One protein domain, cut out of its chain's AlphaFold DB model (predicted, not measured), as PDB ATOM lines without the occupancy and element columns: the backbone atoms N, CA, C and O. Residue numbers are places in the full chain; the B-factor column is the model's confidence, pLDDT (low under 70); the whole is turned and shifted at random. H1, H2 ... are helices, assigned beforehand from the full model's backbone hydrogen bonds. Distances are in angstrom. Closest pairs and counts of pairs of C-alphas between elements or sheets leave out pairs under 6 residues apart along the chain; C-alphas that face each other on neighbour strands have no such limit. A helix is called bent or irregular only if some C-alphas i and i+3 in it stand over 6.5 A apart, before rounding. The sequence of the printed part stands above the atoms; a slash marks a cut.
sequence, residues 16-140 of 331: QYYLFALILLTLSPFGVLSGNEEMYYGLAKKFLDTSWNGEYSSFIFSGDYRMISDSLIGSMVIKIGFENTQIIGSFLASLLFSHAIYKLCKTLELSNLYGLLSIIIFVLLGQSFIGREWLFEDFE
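Overview. This is residues 16 to 140 of the 331 residues of an uncharacterized protein of Candidatus Micropelagos thuwalensis (UniProt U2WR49). One long helix, H4, makes a spine with a helix pair toward each end: H2 and H3, crossed at nearly a right angle, near its first residues, and H1 and H5, which run nearly the same way, nearer its last residues. Beyond H2 and H3 a loop of residues 49 to 63 reaches far from the middle, while residues 128 to 133, after H5, stick out. The printed part has 125 residues with five named helices in the order H1, H2, H3, H4, H5 and no named strand; its class is all helix. It is only just compact, close to loose, with a radius of gyration of the C-alphas of 16.6 A, and elongated, spanning 54 by 30 by 26 A.

Arrangement. The hub is H4, residues 82 to 107, which touches three other helices. H1, residues 16 to 26, touches residues 90 to 102 of H4, running opposite ways at a steep tilt of 44 degrees; the closest C-alphas, of Phe 20 and Ser 98, are 5.0 A apart. H5, residues 112 to 124, only just touches H4, with 3 pairs of C-alphas within 8 A; the closest are those of Cys 105 and Gly 115, at 6.0 A. H5 also only just touches H1, with 3 such pairs, the closest being Leu 19 and Leu 116 at 6.6 A; the two run the same way at a shallow tilt of 7 degrees. H3, residues 64 to 80, touches residues 82 to 85 of H4 at a steep tilt of 57 degrees, with the C-alphas of Met 76 and Thr 85 closest at 5.7 A. H2, residues 36 to 48, touches H3 about perpendicular, at 87 degrees; the closest C-alphas, of Ala 44 and Asp 70, are 4.1 A apart. The helix packing is mostly crossed, with one of five tilts shallow. H3 is apart from H1 and H5. Every O i to N i+4 pair is within hydrogen-bond range in H4 and H5, against 6 of 7 in H1, 8 of 9 in H2 and 11 of 13 in H3.

Along the chain. H4 is 36.7 A long, from C-alpha 82 at (166.623, 125.303, 141.651) to C-alpha 107 at (185.333, 152.073, 158.444). H3 is 23.6 A long, with a kink of 46 degrees near residue 71; it is irregular, C-alphas 65 and 68 being 7.9 A apart. H2 measures 18.6 A, H5 18.4 A and H1 15.6 A, H1 beginning with C-alpha 16 at (182.590, 138.386, 160.680).

Size, cuts and confidence. The two C-alphas farthest apart, of Glu 55 and Ser 111, are 55.4 A apart. The link from H2 to H3 is long, with 15 residues. The printed part has no cut, its mean pLDDT is 91.7, and no printed residue is under 70.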
ATOM      1  N   GLN A  16     183.121 138.652 162.020       95.31
ATOM      2  CA  GLN A  16     182.590 138.386 160.680       95.31
ATOM      3  C   GLN A  16     181.810 137.061 160.609       95.31
ATOM      4  O   GLN A  16     180.803 136.994 159.910       95.31
ATOM      5  N   TYR A  17     182.218 136.034 161.358       96.50
ATOM      6  CA  TYR A  17     181.502 134.756 161.406       96.50
ATOM      7  C   TYR A  17     180.171 134.867 162.154       96.50
ATOM      8  O   TYR A  17     179.206 134.225 161.755       96.50
ATOM      9  N   TYR A  18     180.076 135.716 163.186       96.56
ATOM     10  CA  TYR A  18     178.789 135.997 163.834       96.56
ATOM     11  C   TYR A  18     177.835 136.751 162.909       96.56
ATOM     12  O   TYR A  18     176.654 136.420 162.870       96.56
ATOM     13  N   LEU A  19     178.337 137.720 162.131       96.56
ATOM     14  CA  LEU A  19     177.538 138.377 161.091       96.56
ATOM     15  C   LEU A  19     177.067 137.372 160.039       96.56
ATOM     16  O   LEU A  19     175.899 137.375 159.677       96.56
ATOM     17  N   PHE A  20     177.967 136.503 159.575       97.19
ATOM     18  CA  PHE A  20     177.631 135.444 158.631       97.19
ATOM     19  C   PHE A  20     176.531 134.532 159.181       97.19
ATOM     20  O   PHE A  20     175.528 134.339 158.507       97.19
ATOM     21  N   ALA A  21     176.679 134.031 160.410       96.75
ATOM     22  CA  ALA A  21     175.688 133.163 161.035       96.75
ATOM     23  C   ALA A  21     174.333 133.869 161.197       96.75
ATOM     24  O   ALA A  21     173.305 133.282 160.889       96.75
ATOM     25  N   LEU A  22     174.327 135.135 161.627       95.94
ATOM     26  CA  LEU A  22     173.105 135.931 161.753       95.94
ATOM     27  C   LEU A  22     172.383 136.094 160.410       95.94
ATOM     28  O   LEU A  22     171.175 135.910 160.350       95.94
ATOM     29  N   ILE A  23     173.113 136.430 159.346       95.81
ATOM     30  CA  ILE A  23     172.535 136.630 158.009       95.81
ATOM     31  C   ILE A  23     172.098 135.291 157.398       95.81
ATOM     32  O   ILE A  23     171.072 135.225 156.735       95.81
ATOM     33  N   LEU A  24     172.811 134.198 157.675       95.31
ATOM     34  CA  LEU A  24     172.409 132.864 157.228       95.31
ATOM     35  C   LEU A  24     171.083 132.415 157.861       95.31
ATOM     36  O   LEU A  24     170.327 131.679 157.240       95.31
ATOM     37  N   LEU A  25     170.780 132.869 159.084       93.69
ATOM     38  CA  LEU A  25     169.481 132.611 159.713       93.69
ATOM     39  C   LEU A  25     168.337 133.366 159.022       93.69
ATOM     40  O   LEU A  25     167.204 132.894 159.062       93.69
ATOM     41  N   THR A  26     168.606 134.516 158.395       91.38
ATOM     42  CA  THR A  26     167.585 135.253 157.632       91.38
ATOM     43  C   THR A  26     167.442 134.708 156.211       91.38
ATOM     44  O   THR A  26     166.324 134.548 155.741       91.38
ATOM     45  N   LEU A  27     168.557 134.343 155.570       88.62
ATOM     46  CA  LEU A  27     168.629 133.680 154.263       88.62
ATOM     47  C   LEU A  27     168.680 132.163 154.436       88.62
ATOM     48  O   LEU A  27     169.700 131.528 154.154       88.62
ATOM     49  N   SER A  28     167.615 131.574 154.971       80.69
ATOM     50  CA  SER A  28     167.670 130.166 155.352       80.69
ATOM     51  C   SER A  28     167.894 129.246 154.130       80.69
ATOM     52  O   SER A  28     167.072 129.223 153.209       80.69
ATOM     53  N   PRO A  29     168.988 128.456 154.097       88.12
ATOM     54  CA  PRO A  29     169.378 127.662 152.934       88.12
ATOM     55  C   PRO A  29     168.688 126.289 152.960       88.12
ATOM     56  O   PRO A  29     169.338 125.258 153.137       88.12
ATOM     57  N   PHE A  30     167.360 126.269 152.849       92.25
ATOM     58  CA  PHE A  30     166.571 125.030 152.917       92.25
ATOM     59  C   PHE A  30     166.290 124.400 151.550       92.25
ATOM     60  O   PHE A  30     165.724 123.311 151.493       92.25
ATOM     61  N   GLY A  31     166.661 125.068 150.454       91.75
ATOM     62  CA  GLY A  31     166.337 124.623 149.099       91.75
ATOM     63  C   GLY A  31     164.870 124.829 148.727       91.75
ATOM     64  O   GLY A  31     164.438 124.361 147.680       91.75
ATOM     65  N   VAL A  32     164.105 125.527 149.567       92.75
ATOM     66  CA  VAL A  32     162.731 125.937 149.274       92.75
ATOM     67  C   VAL A  32     162.794 127.346 148.718       92.75
ATOM     68  O   VAL A  32     163.303 128.239 149.392       92.75
ATOM     69  N   LEU A  33     162.305 127.523 147.495       92.25
ATOM     70  CA  LEU A  33     162.220 128.840 146.883       92.25
ATOM     71  C   LEU A  33     161.060 129.610 147.514       92.25
ATOM     72  O   LEU A  33     160.008 129.034 147.795       92.25
ATOM     73  N   SER A  34     161.243 130.911 147.705       87.69
ATOM     74  CA  SER A  34     160.184 131.808 148.162       87.69
ATOM     75  C   SER A  34     160.123 133.085 147.342       87.69
ATOM     76  O   SER A  34     161.124 133.554 146.808       87.69
ATOM     77  N   GLY A  35     158.921 133.663 147.252       86.00
ATOM     78  CA  GLY A  35     158.714 135.032 146.787       86.00
ATOM     79  C   GLY A  35     159.395 135.341 145.453       86.00
ATOM     80  O   GLY A  35     158.953 134.899 144.391       86.00
ATOM     81  N   ASN A  36     160.456 136.145 145.511       88.38
ATOM     82  CA  ASN A  36     161.173 136.596 144.324       88.38
ATOM     83  C   ASN A  36     162.032 135.493 143.684       88.38
ATOM     84  O   ASN A  36     162.289 135.554 142.480       88.38
ATOM     85  N   GLU A  37     162.467 134.486 144.444       92.62
ATOM     86  CA  GLU A  37     163.347 133.421 143.950       92.62
ATOM     87  C   GLU A  37     162.657 132.571 142.883       92.62
ATOM     88  O   GLU A  37     163.233 132.349 141.818       92.62
ATOM     89  N   GLU A  38     161.400 132.173 143.110       91.88
ATOM     90  CA  GLU A  38     160.596 131.417 142.135       91.88
ATOM     91  C   GLU A  38     160.522 132.156 140.796       91.88
ATOM     92  O   GLU A  38     160.793 131.593 139.729       91.88
ATOM     93  N   MET A  39     160.211 133.456 140.862       91.12
ATOM     94  CA  MET A  39     160.092 134.306 139.686       91.12
ATOM     95  C   MET A  39     161.440 134.456 138.971       91.12
ATOM     96  O   MET A  39     161.536 134.273 137.755       91.12
ATOM     97  N   TYR A  40     162.488 134.824 139.706       92.88
ATOM     98  CA  TYR A  40     163.762 135.191 139.105       92.88
ATOM     99  C   TYR A  40     164.601 134.002 138.672       92.88
ATOM    100  O   TYR A  40     165.307 134.131 137.677       92.88
ATOM    101  N   TYR A  41     164.500 132.849 139.328       95.56
ATOM    102  CA  TYR A  41     165.212 131.654 138.882       95.56
ATOM    103  C   TYR A  41     164.583 131.118 137.603       95.56
ATOM    104  O   TYR A  41     165.307 130.744 136.682       95.56
ATOM    105  N   GLY A  42     163.247 131.131 137.511       94.38
ATOM    106  CA  GLY A  42     162.546 130.757 136.285       94.38
ATOM    107  C   GLY A  42     162.896 131.686 135.122       94.38
ATOM    108  O   GLY A  42     163.268 131.219 134.047       94.38
ATOM    109  N   LEU A  43     162.879 133.005 135.348       93.69
ATOM    110  CA  LEU A  43     163.310 133.981 134.341       93.69
ATOM    111  C   LEU A  43     164.779 133.797 133.931       93.69
ATOM    112  O   LEU A  43     165.081 133.800 132.740       93.69
ATOM    113  N   ALA A  44     165.680 133.586 134.891       95.25
ATOM    114  CA  ALA A  44     167.099 133.378 134.625       95.25
ATOM    115  C   ALA A  44     167.365 132.070 133.861       95.25
ATOM    116  O   ALA A  44     168.190 132.033 132.951       95.25
ATOM    117  N   LYS A  45     166.631 130.994 134.172       95.38
ATOM    118  CA  LYS A  45     166.689 129.746 133.404       95.38
ATOM    119  C   LYS A  45     166.191 129.961 131.977       95.38
ATOM    120  O   LYS A  45     166.889 129.581 131.043       95.38
ATOM    121  N   LYS A  46     165.038 130.620 131.807       93.31
ATOM    122  CA  LYS A  46     164.485 130.967 130.487       93.31
ATOM    123  C   LYS A  46     165.465 131.790 129.648       93.31
ATOM    124  O   LYS A  46     165.542 131.588 128.441       93.31
ATOM    125  N   PHE A  47     166.192 132.713 130.276       93.31
ATOM    126  CA  PHE A  47     167.181 133.552 129.601       93.31
ATOM    127  C   PHE A  47     168.273 132.725 128.896       93.31
ATOM    128  O   PHE A  47     168.735 133.118 127.829       93.31
ATOM    129  N   LEU A  48     168.658 131.572 129.455       94.69
ATOM    130  CA  LEU A  48     169.675 130.683 128.873       94.69
ATOM    131  C   LEU A  48     169.101 129.499 128.086       94.69
ATOM    132  O   LEU A  48     169.766 128.989 127.189       94.69
ATOM    133  N   ASP A  49     167.893 129.051 128.423       93.38
ATOM    134  CA  ASP A  49     167.195 127.951 127.766       93.38
ATOM    135  C   ASP A  49     165.759 128.371 127.436       93.38
ATOM    136  O   ASP A  49     164.829 128.234 128.237       93.38
ATOM    137  N   THR A  50     165.570 128.877 126.218       87.69
ATOM    138  CA  THR A  50     164.261 129.330 125.742       87.69
ATOM    139  C   THR A  50     163.271 128.182 125.557       87.69
ATOM    140  O   THR A  50     162.067 128.432 125.546       87.69
ATOM    141  N   SER A  51     163.745 126.934 125.430       89.31
ATOM    142  CA  SER A  51     162.883 125.755 125.260       89.31
ATOM    143  C   SER A  51     162.166 125.356 126.550       89.31
ATOM    144  O   SER A  51     161.103 124.741 126.503       89.31
ATOM    145  N   TRP A  52     162.697 125.773 127.705       85.38
ATOM    146  CA  TRP A  52     162.081 125.534 129.009       85.38
ATOM    147  C   TRP A  52     160.729 126.248 129.176       85.38
ATOM    148  O   TRP A  52     159.917 125.865 130.018       85.38
ATOM    149  N   ASN A  53     160.468 127.288 128.378       82.12
ATOM    150  CA  ASN A  53     159.288 128.125 128.516       82.12
ATOM    151  C   ASN A  53     158.148 127.660 127.597       82.12
ATOM    152  O   ASN A  53     158.144 127.960 126.406       82.12
ATOM    153  N   GLY A  54     157.160 126.967 128.164       79.31
ATOM    154  CA  GLY A  54     155.945 126.581 127.442       79.31
ATOM    155  C   GLY A  54     155.014 127.760 127.129       79.31
ATOM    156  O   GLY A  54     155.147 128.845 127.697       79.31
ATOM    157  N   GLU A  55     154.030 127.516 126.261       81.31
ATOM    158  CA  GLU A  55     153.013 128.492 125.824       81.31
ATOM    159  C   GLU A  55     152.271 129.158 126.997       81.31
ATOM    160  O   GLU A  55     152.018 130.358 126.972       81.31
ATOM    161  N   TYR A  56     151.989 128.401 128.063       82.69
ATOM    162  CA  TYR A  56     151.240 128.870 129.239       82.69
ATOM    163  C   TYR A  56     152.121 129.331 130.405       82.69
ATOM    164  O   TYR A  56     151.657 129.440 131.540       82.69
ATOM    165  N   SER A  57     153.407 129.565 130.160       83.44
ATOM    166  CA  SER A  57     154.319 129.996 131.211       83.44
ATOM    167  C   SER A  57     154.102 131.459 131.604       83.44
ATOM    168  O   SER A  57     154.013 132.347 130.755       83.44
ATOM    169  N   SER A  58     154.114 131.729 132.909       83.69
ATOM    170  CA  SER A  58     154.086 133.083 133.472       83.69
ATOM    171  C   SER A  58     155.440 133.809 133.390       83.69
ATOM    172  O   SER A  58     155.521 135.010 133.663       83.69
ATOM    173  N   PHE A  59     156.512 133.123 132.980       85.25
ATOM    174  CA  PHE A  59     157.842 133.707 132.801       85.25
ATOM    175  C   PHE A  59     157.932 134.416 131.445       85.25
ATOM    176  O   PHE A  59     158.417 133.862 130.461       85.25
ATOM    177  N   ILE A  60     157.436 135.653 131.370       79.12
ATOM    178  CA  ILE A  60     157.308 136.386 130.098       79.12
ATOM    179  C   ILE A  60     158.634 137.043 129.693       79.12
ATOM    180  O   ILE A  60     159.192 136.692 128.654       79.12
ATOM    181  N   PHE A  61     159.168 137.962 130.499       76.44
ATOM    182  CA  PHE A  61     160.358 138.741 130.142       76.44
ATOM    183  C   PHE A  61     161.044 139.317 131.385       76.44
ATOM    184  O   PHE A  61     160.363 139.817 132.282       76.44
ATOM    185  N   SER A  62     162.380 139.266 131.439       71.44
ATOM    186  CA  SER A  62     163.175 139.862 132.523       71.44
ATOM    187  C   SER A  62     163.882 141.169 132.151       71.44
ATOM    188  O   SER A  62     164.292 141.883 133.060       71.44
ATOM    189  N   GLY A  63     163.947 141.570 130.879       80.19
ATOM    190  CA  GLY A  63     164.738 142.735 130.470       80.19
ATOM    191  C   GLY A  63     166.205 142.382 130.249       80.19
ATOM    192  O   GLY A  63     166.881 141.912 131.160       80.19
ATOM    193  N   ASP A  64     166.730 142.687 129.061       86.56
ATOM    194  CA  ASP A  64     168.103 142.323 128.666       86.56
ATOM    195  C   ASP A  64     169.185 142.978 129.542       86.56
ATOM    196  O   ASP A  64     170.308 142.486 129.654       86.56
ATOM    197  N   TYR A  65     168.842 144.062 130.243       86.62
ATOM    198  CA  TYR A  65     169.721 144.716 131.215       86.62
ATOM    199  C   TYR A  65     170.053 143.841 132.438       86.62
ATOM    200  O   TYR A  65     170.903 144.214 133.242       86.62
ATOM    201  N   ARG A  66     169.398 142.684 132.600       90.44
ATOM    202  CA  ARG A  66     169.699 141.694 133.644       90.44
ATOM    203  C   ARG A  66     170.617 140.573 133.184       90.44
ATOM    204  O   ARG A  66     170.850 139.641 133.947       90.44
ATOM    205  N   MET A  67     171.180 140.661 131.979       93.94
ATOM    206  CA  MET A  67     171.962 139.573 131.386       93.94
ATOM    207  C   MET A  67     173.023 138.980 132.320       93.94
ATOM    208  O   MET A  67     173.219 137.771 132.306       93.94
ATOM    209  N   ILE A  68     173.699 139.785 133.150       95.81
ATOM    210  CA  ILE A  68     174.767 139.284 134.027       95.81
ATOM    211  C   ILE A  68     174.186 138.430 135.153       95.81
ATOM    212  O   ILE A  68     174.660 137.318 135.392       95.81
ATOM    213  N   SER A  69     173.163 138.934 135.843       95.19
ATOM    214  CA  SER A  69     172.533 138.212 136.946       95.19
ATOM    215  C   SER A  69     171.748 137.001 136.450       95.19
ATOM    216  O   SER A  69     171.892 135.922 137.024       95.19
ATOM    217  N   ASP A  70     171.012 137.142 135.349       95.50
ATOM    218  CA  ASP A  70     170.251 136.047 134.750       95.50
ATOM    219  C   ASP A  70     171.186 134.968 134.168       95.50
ATOM    220  O   ASP A  70     170.935 133.782 134.361       95.50
ATOM    221  N   SER A  71     172.331 135.331 133.571       96.75
ATOM    222  CA  SER A  71     173.335 134.341 133.138       96.75
ATOM    223  C   SER A  71     173.940 133.578 134.313       96.75
ATOM    224  O   SER A  71     174.123 132.364 134.233       96.75
ATOM    225  N   LEU A  72     174.272 134.276 135.403       97.31
ATOM    226  CA  LEU A  72     174.879 133.658 136.581       97.31
ATOM    227  C   LEU A  72     173.900 132.691 137.257       97.31
ATOM    228  O   LEU A  72     174.219 131.514 137.426       97.31
ATOM    229  N   ILE A  73     172.710 133.182 137.609       97.25
ATOM    230  CA  ILE A  73     171.683 132.396 138.301       97.25
ATOM    231  C   ILE A  73     171.174 131.287 137.381       97.25
ATOM    232  O   ILE A  73     171.133 130.132 137.792       97.25
ATOM    233  N   GLY A  74     170.873 131.591 136.118       96.81
ATOM    234  CA  GLY A  74     170.395 130.611 135.144       96.81
ATOM    235  C   GLY A  74     171.392 129.474 134.939       96.81
ATOM    236  O   GLY A  74     171.003 128.308 134.913       96.81
ATOM    237  N   SER A  75     172.692 129.787 134.883       98.06
ATOM    238  CA  SER A  75     173.741 128.768 134.767       98.06
ATOM    239  C   SER A  75     173.783 127.847 135.983       98.06
ATOM    240  O   SER A  75     174.022 126.651 135.827       98.06
ATOM    241  N   MET A  76     173.569 128.385 137.187       98.19
ATOM    242  CA  MET A  76     173.464 127.576 138.403       98.19
ATOM    243  C   MET A  76     172.213 126.697 138.340       98.19
ATOM    244  O   MET A  76     172.330 125.476 138.423       98.19
ATOM    245  N   VAL A  77     171.046 127.278 138.058       97.81
ATOM    246  CA  VAL A  77     169.775 126.543 137.991       97.81
ATOM    247  C   VAL A  77     169.844 125.385 136.991       97.81
ATOM    248  O   VAL A  77     169.420 124.277 137.310       97.81
ATOM    249  N   ILE A  78     170.412 125.602 135.801       97.62
ATOM    250  CA  ILE A  78     170.553 124.558 134.774       97.62
ATOM    251  C   ILE A  78     171.495 123.437 135.231       97.62
ATOM    252  O   ILE A  78     171.216 122.268 134.981       97.62
ATOM    253  N   LYS A  79     172.614 123.772 135.884       98.12
ATOM    254  CA  LYS A  79     173.657 122.792 136.229       98.12
ATOM    255  C   LYS A  79     173.356 121.993 137.490       98.12
ATOM    256  O   LYS A  79     173.729 120.827 137.556       98.12
ATOM    257  N   ILE A  80     172.764 122.626 138.500       98.25
ATOM    258  CA  ILE A  80     172.618 122.036 139.839       98.25
ATOM    259  C   ILE A  80     171.173 122.016 140.353       98.25
ATOM    260  O   ILE A  80     170.935 121.469 141.426       98.25
ATOM    261  N   GLY A  81     170.210 122.553 139.600       97.56
ATOM    262  CA  GLY A  81     168.802 122.619 139.997       97.56
ATOM    263  C   GLY A  81     168.449 123.882 140.784       97.56
ATOM    264  O   GLY A  81     169.323 124.652 141.193       97.56
ATOM    265  N   PHE A  82     167.150 124.111 140.979       96.69
ATOM    266  CA  PHE A  82     166.623 125.303 141.651       96.69
ATOM    267  C   PHE A  82     166.981 125.303 143.142       96.69
ATOM    268  O   PHE A  82     167.496 126.290 143.661       96.69
ATOM    269  N   GLU A  83     166.798 124.164 143.802       97.56
ATOM    270  CA  GLU A  83     166.967 123.977 145.242       97.56
ATOM    271  C   GLU A  83     168.430 124.173 145.656       97.56
ATOM    272  O   GLU A  83     168.739 124.968 146.541       97.56
ATOM    273  N   ASN A  84     169.367 123.521 144.960       98.06
ATOM    274  CA  ASN A  84     170.794 123.689 145.250       98.06
ATOM    275  C   ASN A  84     171.290 125.096 144.896       98.06
ATOM    276  O   ASN A  84     172.198 125.604 145.554       98.06
ATOM    277  N   THR A  85     170.702 125.735 143.877       97.75
ATOM    278  CA  THR A  85     171.001 127.140 143.570       97.75
ATOM    279  C   THR A  85     170.589 128.041 144.727       97.75
ATOM    280  O   THR A  85     171.384 128.896 145.110       97.75
ATOM    281  N   GLN A  86     169.421 127.805 145.332       97.19
ATOM    282  CA  GLN A  86     168.958 128.540 146.510       97.19
ATOM    283  C   GLN A  86     169.893 128.331 147.701       97.19
ATOM    284  O   GLN A  86     170.377 129.302 148.277       97.19
ATOM    285  N   ILE A  87     170.241 127.080 148.017       97.31
ATOM    286  CA  ILE A  87     171.137 126.754 149.136       97.31
ATOM    287  C   ILE A  87     172.490 127.455 148.963       97.31
ATOM    288  O   ILE A  87     172.936 128.197 149.841       97.31
ATOM    289  N   ILE A  88     173.149 127.253 147.818       97.19
ATOM    290  CA  ILE A  88     174.476 127.825 147.550       97.19
ATOM    291  C   ILE A  88     174.403 129.351 147.459       97.19
ATOM    292  O   ILE A  88     175.279 130.039 147.986       97.19
ATOM    293  N   GLY A  89     173.361 129.878 146.819       95.81
ATOM    294  CA  GLY A  89     173.102 131.305 146.693       95.81
ATOM    295  C   GLY A  89     172.959 131.987 148.049       95.81
ATOM    296  O   GLY A  89     173.655 132.966 148.313       95.81
ATOM    297  N   SER A  90     172.155 131.424 148.947       95.69
ATOM    298  CA  SER A  90     171.940 131.918 150.313       95.69
ATOM    299  C   SER A  90     173.211 131.879 151.170       95.69
ATOM    300  O   SER A  90     173.525 132.844 151.879       95.69
ATOM    301  N   PHE A  91     174.023 130.821 151.041       96.62
ATOM    302  CA  PHE A  91     175.350 130.758 151.665       96.62
ATOM    303  C   PHE A  91     176.287 131.848 151.129       96.62
ATOM    304  O   PHE A  91     176.916 132.574 151.905       96.62
ATOM    305  N   LEU A  92     176.369 131.992 149.804       96.19
ATOM    306  CA  LEU A  92     177.207 132.996 149.152       96.19
ATOM    307  C   LEU A  92     176.776 134.416 149.535       96.19
ATOM    308  O   LEU A  92     177.612 135.244 149.892       96.19
ATOM    309  N   ALA A  93     175.478 134.690 149.514       95.75
ATOM    310  CA  ALA A  93     174.891 135.953 149.925       95.75
ATOM    311  C   ALA A  93     175.266 136.333 151.360       95.75
ATOM    312  O   ALA A  93     175.740 137.443 151.612       95.75
ATOM    313  N   SER A  94     175.131 135.384 152.285       96.75
ATOM    314  CA  SER A  94     175.507 135.560 153.688       96.75
ATOM    315  C   SER A  94     176.998 135.882 153.841       96.75
ATOM    316  O   SER A  94     177.384 136.760 154.623       96.75
ATOM    317  N   LEU A  95     177.866 135.225 153.062       97.19
ATOM    318  CA  LEU A  95     179.305 135.515 153.038       97.19
ATOM    319  C   LEU A  95     179.599 136.920 152.500       97.19
ATOM    320  O   LEU A  95     180.383 137.662 153.098       97.19
ATOM    321  N   LEU A  96     178.958 137.307 151.396       97.25
ATOM    322  CA  LEU A  96     179.147 138.617 150.776       97.25
ATOM    323  C   LEU A  96     178.692 139.743 151.711       97.25
ATOM    324  O   LEU A  96     179.465 140.664 151.988       97.25
ATOM    325  N   PHE A  97     177.478 139.657 152.255       96.75
ATOM    326  CA  PHE A  97     176.964 140.684 153.156       96.75
ATOM    327  C   PHE A  97     177.754 140.770 154.456       96.75
ATOM    328  O   PHE A  97     178.122 141.874 154.856       96.75
ATOM    329  N   SER A  98     178.090 139.641 155.088       97.50
ATOM    330  CA  SER A  98     178.915 139.662 156.304       97.50
ATOM    331  C   SER A  98     180.278 140.313 156.060       97.50
ATOM    332  O   SER A  98     180.724 141.113 156.882       97.50
ATOM    333  N   HIS A  99     180.911 140.058 154.907       97.75
ATOM    334  CA  HIS A  99     182.148 140.730 154.511       97.75
ATOM    335  C   HIS A  99     181.956 142.242 154.323       97.75
ATOM    336  O   HIS A  99     182.712 143.038 154.891       97.75
ATOM    337  N   ALA A 100     180.955 142.661 153.549       97.75
ATOM    338  CA  ALA A 100     180.720 144.073 153.265       97.75
ATOM    339  C   ALA A 100     180.345 144.865 154.528       97.75
ATOM    340  O   ALA A 100     180.916 145.930 154.778       97.75
ATOM    341  N   ILE A 101     179.462 144.316 155.365       96.31
ATOM    342  CA  ILE A 101     179.058 144.906 156.647       96.31
ATOM    343  C   ILE A 101     180.246 144.970 157.602       96.31
ATOM    344  O   ILE A 101     180.489 146.020 158.189       96.31
ATOM    345  N   TYR A 102     181.046 143.903 157.710       97.19
ATOM    346  CA  TYR A 102     182.271 143.918 158.510       97.19
ATOM    347  C   TYR A 102     183.186 145.081 158.104       97.19
ATOM    348  O   TYR A 102     183.620 145.870 158.949       97.19
ATOM    349  N   LYS A 103     183.447 145.236 156.800       97.12
ATOM    350  CA  LYS A 103     184.276 146.326 156.270       97.12
ATOM    351  C   LYS A 103     183.668 147.702 156.546       97.12
ATOM    352  O   LYS A 103     184.420 148.633 156.858       97.12
ATOM    353  N   LEU A 104     182.346 147.839 156.456       95.44
ATOM    354  CA  LEU A 104     181.644 149.073 156.791       95.44
ATOM    355  C   LEU A 104     181.787 149.391 158.287       95.44
ATOM    356  O   LEU A 104     182.254 150.474 158.616       95.44
ATOM    357  N   CYS A 105     181.524 148.440 159.188       93.75
ATOM    358  CA  CYS A 105     181.699 148.621 160.632       93.75
ATOM    359  C   CYS A 105     183.122 149.064 160.994       93.75
ATOM    360  O   CYS A 105     183.284 149.972 161.803       93.75
ATOM    361  N   LYS A 106     184.155 148.480 160.367       94.12
ATOM    362  CA  LYS A 106     185.553 148.902 160.582       94.12
ATOM    363  C   LYS A 106     185.832 150.315 160.094       94.12
ATOM    364  O   LYS A 106     186.606 151.027 160.713       94.12
ATOM    365  N   THR A 107     185.196 150.720 159.004       93.94
ATOM    366  CA  THR A 107     185.333 152.073 158.444       93.94
ATOM    367  C   THR A 107     184.612 153.111 159.287       93.94
ATOM    368  O   THR A 107     185.052 154.246 159.364       93.94
ATOM    369  N   LEU A 108     183.527 152.711 159.939       89.31
ATOM    370  CA  LEU A 108     182.777 153.528 160.885       89.31
ATOM    371  C   LEU A 108     183.364 153.492 162.303       89.31
ATOM    372  O   LEU A 108     182.777 154.080 163.206       89.31
ATOM    373  N   GLU A 109     184.472 152.770 162.503       91.19
ATOM    374  CA  GLU A 109     185.111 152.558 163.808       91.19
ATOM    375  C   GLU A 109     184.136 152.029 164.876       91.19
ATOM    376  O   GLU A 109     184.270 152.284 166.073       91.19
ATOM    377  N   LEU A 110     183.132 151.257 164.447       88.12
ATOM    378  CA  LEU A 110     182.171 150.651 165.357       88.12
ATOM    379  C   LEU A 110     182.826 149.493 166.102       88.12
ATOM    380  O   LEU A 110     183.525 148.655 165.516       88.12
ATOM    381  N   SER A 111     182.533 149.396 167.400       90.69
ATOM    382  CA  SER A 111     182.821 148.165 168.128       90.69
ATOM    383  C   SER A 111     182.046 147.015 167.478       90.69
ATOM    384  O   SER A 111     180.934 147.193 166.974       90.69
ATOM    385  N   ASN A 112     182.625 145.818 167.502       92.69
ATOM    386  CA  ASN A 112     181.989 144.638 166.915       92.69
ATOM    387  C   ASN A 112     180.603 144.375 167.528       92.69
ATOM    388  O   ASN A 112     179.699 143.911 166.843       92.69
ATOM    389  N   LEU A 113     180.422 144.694 168.817       91.25
ATOM    390  CA  LEU A 113     179.160 144.457 169.512       91.25
ATOM    391  C   LEU A 113     178.089 145.422 169.008       91.25
ATOM    392  O   LEU A 113     176.983 144.989 168.706       91.25
ATOM    393  N   TYR A 114     178.435 146.704 168.852       91.12
ATOM    394  CA  TYR A 114     177.522 147.677 168.257       91.12
ATOM    395  C   TYR A 114     177.166 147.294 166.824       91.12
ATOM    396  O   TYR A 114     175.990 147.288 166.489       91.12
ATOM    397  N   GLY A 115     178.151 146.894 166.012       92.31
ATOM    398  CA  GLY A 115     177.899 146.416 164.653       92.31
ATOM    399  C   GLY A 115     176.917 145.240 164.615       92.31
ATOM    400  O   GLY A 115     175.944 145.287 163.870       92.31
ATOM    401  N   LEU A 116     177.125 144.220 165.457       95.06
ATOM    402  CA  LEU A 116     176.230 143.062 165.534       95.06
ATOM    403  C   LEU A 116     174.814 143.459 165.972       95.06
ATOM    404  O   LEU A 116     173.845 143.093 165.314       95.06
ATOM    405  N   LEU A 117     174.696 144.229 167.059       95.06
ATOM    406  CA  LEU A 117     173.405 144.676 167.587       95.06
ATOM    407  C   LEU A 117     172.646 145.543 166.581       95.06
ATOM    408  O   LEU A 117     171.437 145.390 166.453       95.06
ATOM    409  N   SER A 118     173.336 146.407 165.833       92.50
ATOM    410  CA  SER A 118     172.713 147.202 164.774       92.50
ATOM    411  C   SER A 118     172.087 146.325 163.691       92.50
ATOM    412  O   SER A 118     170.971 146.615 163.270       92.50
ATOM    413  N   ILE A 119     172.755 145.242 163.272       94.81
ATOM    414  CA  ILE A 119     172.187 144.312 162.284       94.81
ATOM    415  C   ILE A 119     171.021 143.519 162.875       94.81
ATOM    416  O   ILE A 119     169.998 143.394 162.212       94.81
ATOM    417  N   ILE A 120     171.120 143.048 164.123       95.44
ATOM    418  CA  ILE A 120     170.003 142.366 164.798       95.44
ATOM    419  C   ILE A 120     168.775 143.279 164.851       95.44
ATOM    420  O   ILE A 120     167.692 142.876 164.442       95.44
ATOM    421  N   ILE A 121     168.942 144.523 165.308       92.56
ATOM    422  CA  ILE A 121     167.850 145.500 165.378       92.56
ATOM    423  C   ILE A 121     167.285 145.765 163.981       92.56
ATOM    424  O   ILE A 121     166.072 145.758 163.810       92.56
ATOM    425  N   PHE A 122     168.139 145.955 162.974       91.31
ATOM    426  CA  PHE A 122     167.696 146.168 161.598       91.31
ATOM    427  C   PHE A 122     166.866 144.993 161.058       91.31
ATOM    428  O   PHE A 122     165.815 145.212 160.460       91.31
ATOM    429  N   VAL A 123     167.285 143.753 161.326       92.56
ATOM    430  CA  VAL A 123     166.538 142.542 160.957       92.56
ATOM    431  C   VAL A 123     165.198 142.472 161.687       92.56
ATOM    432  O   VAL A 123     164.172 142.263 161.046       92.56
ATOM    433  N   LEU A 124     165.178 142.714 163.002       91.19
ATOM    434  CA  LEU A 124     163.949 142.703 163.807       91.19
ATOM    435  C   LEU A 124     162.957 143.802 163.404       91.19
ATOM    436  O   LEU A 124     161.751 143.628 163.560       91.19
ATOM    437  N   LEU A 125     163.450 144.917 162.861       88.06
ATOM    438  CA  LEU A 125     162.628 145.988 162.296       88.06
ATOM    439  C   LEU A 125     162.150 145.695 160.863       88.06
ATOM    440  O   LEU A 125     161.529 146.555 160.243       88.06
ATOM    441  N   GLY A 126     162.406 144.493 160.337       87.38
ATOM    442  CA  GLY A 126     161.922 144.058 159.028       87.38
ATOM    443  C   GLY A 126     162.826 144.443 157.859       87.38
ATOM    444  O   GLY A 126     162.358 144.463 156.728       87.38
ATOM    445  N   GLN A 127     164.106 144.755 158.114       88.50
ATOM    446  CA  GLN A 127     165.144 144.973 157.090       88.50
ATOM    447  C   GLN A 127     164.863 146.117 156.103       88.50
ATOM    448  O   GLN A 127     165.511 146.230 155.066       88.50
ATOM    449  N   SER A 128     163.902 146.974 156.431       85.69
ATOM    450  CA  SER A 128     163.459 148.074 155.596       85.69
ATOM    451  C   SER A 128     162.972 149.192 156.494       85.69
ATOM    452  O   SER A 128     162.151 148.964 157.381       85.69
ATOM    453  N   PHE A 129     163.443 150.413 156.259       77.62
ATOM    454  CA  PHE A 129     162.838 151.570 156.912       77.62
ATOM    455  C   PHE A 129     161.593 152.014 156.143       77.62
ATOM    456  O   PHE A 129     160.564 152.280 156.750       77.62
ATOM    457  N   ILE A 130     161.654 152.054 154.811       76.88
ATOM    458  CA  ILE A 130     160.581 152.543 153.944       76.88
ATOM    459  C   ILE A 130     160.406 151.556 152.787       76.88
ATOM    460  O   ILE A 130     161.386 151.082 152.229       76.88
ATOM    461  N   GLY A 131     159.160 151.244 152.420       71.19
ATOM    462  CA  GLY A 131     158.858 150.432 151.233       71.19
ATOM    463  C   GLY A 131     158.802 148.917 151.460       71.19
ATOM    464  O   GLY A 131     158.294 148.215 150.592       71.19
ATOM    465  N   ARG A 132     159.197 148.412 152.641       79.19
ATOM    466  CA  ARG A 132     159.163 146.974 153.003       79.19
ATOM    467  C   ARG A 132     159.961 146.080 152.054       79.19
ATOM    468  O   ARG A 132     159.570 144.948 151.781       79.19
ATOM    469  N   GLU A 133     161.059 146.612 151.556       81.19
ATOM    470  CA  GLU A 133     162.005 145.868 150.743       81.19
ATOM    471  C   GLU A 133     163.153 145.372 151.598       81.19
ATOM    472  O   GLU A 133     163.736 146.129 152.374       81.19
ATOM    473  N   TRP A 134     163.412 144.076 151.488       86.25
ATOM    474  CA  TRP A 134     164.351 143.356 152.330       86.25
ATOM    475  C   TRP A 134     165.721 143.258 151.677       86.25
ATOM    476  O   TRP A 134     165.862 143.245 150.451       86.25
ATOM    477  N   LEU A 135     166.741 143.111 152.521       89.56
ATOM    478  CA  LEU A 135     168.123 142.953 152.081       89.56
ATOM    479  C   LEU A 135     168.610 141.497 152.169       89.56
ATOM    480  O   LEU A 135     169.440 141.090 151.359       89.56
ATOM    481  N   PHE A 136     168.089 140.717 153.122       90.06
ATOM    482  CA  PHE A 136     168.599 139.402 153.526       90.06
ATOM    483  C   PHE A 136     167.512 138.304 153.581       90.06
ATOM    484  O   PHE A 136     167.554 137.465 154.479       90.06
ATOM    485  N   GLU A 137     166.529 138.310 152.678       87.38
ATOM    486  CA  GLU A 137     165.437 137.302 152.672       87.38
ATOM    487  C   GLU A 137     165.530 136.304 151.506       87.38
ATOM    488  O   GLU A 137     165.437 135.108 151.746       87.38
ATOM    489  N   ASP A 138     165.844 136.769 150.290       91.00
ATOM    490  CA  ASP A 138     165.859 135.942 149.071       91.00
ATOM    491  C   ASP A 138     167.176 136.108 148.292       91.00
ATOM    492  O   ASP A 138     167.671 137.235 148.156       91.00
ATOM    493  N   PHE A 139     167.715 135.029 147.706       93.94
ATOM    494  CA  PHE A 139     168.856 135.104 146.790       93.94
ATOM    495  C   PHE A 139     168.428 135.591 145.406       93.94
ATOM    496  O   PHE A 139     167.848 134.861 144.612       93.94
ATOM    497  N   GLU A 140     168.779 136.830 145.075       92.88
ATOM    498  CA  GLU A 140     168.503 137.423 143.769       92.88
ATOM    499  C   GLU A 140     169.606 138.408 143.345       92.88
ATOM    500  O   GLU A 140     170.558 138.683 144.080       92.88
TER     501      GLU A 140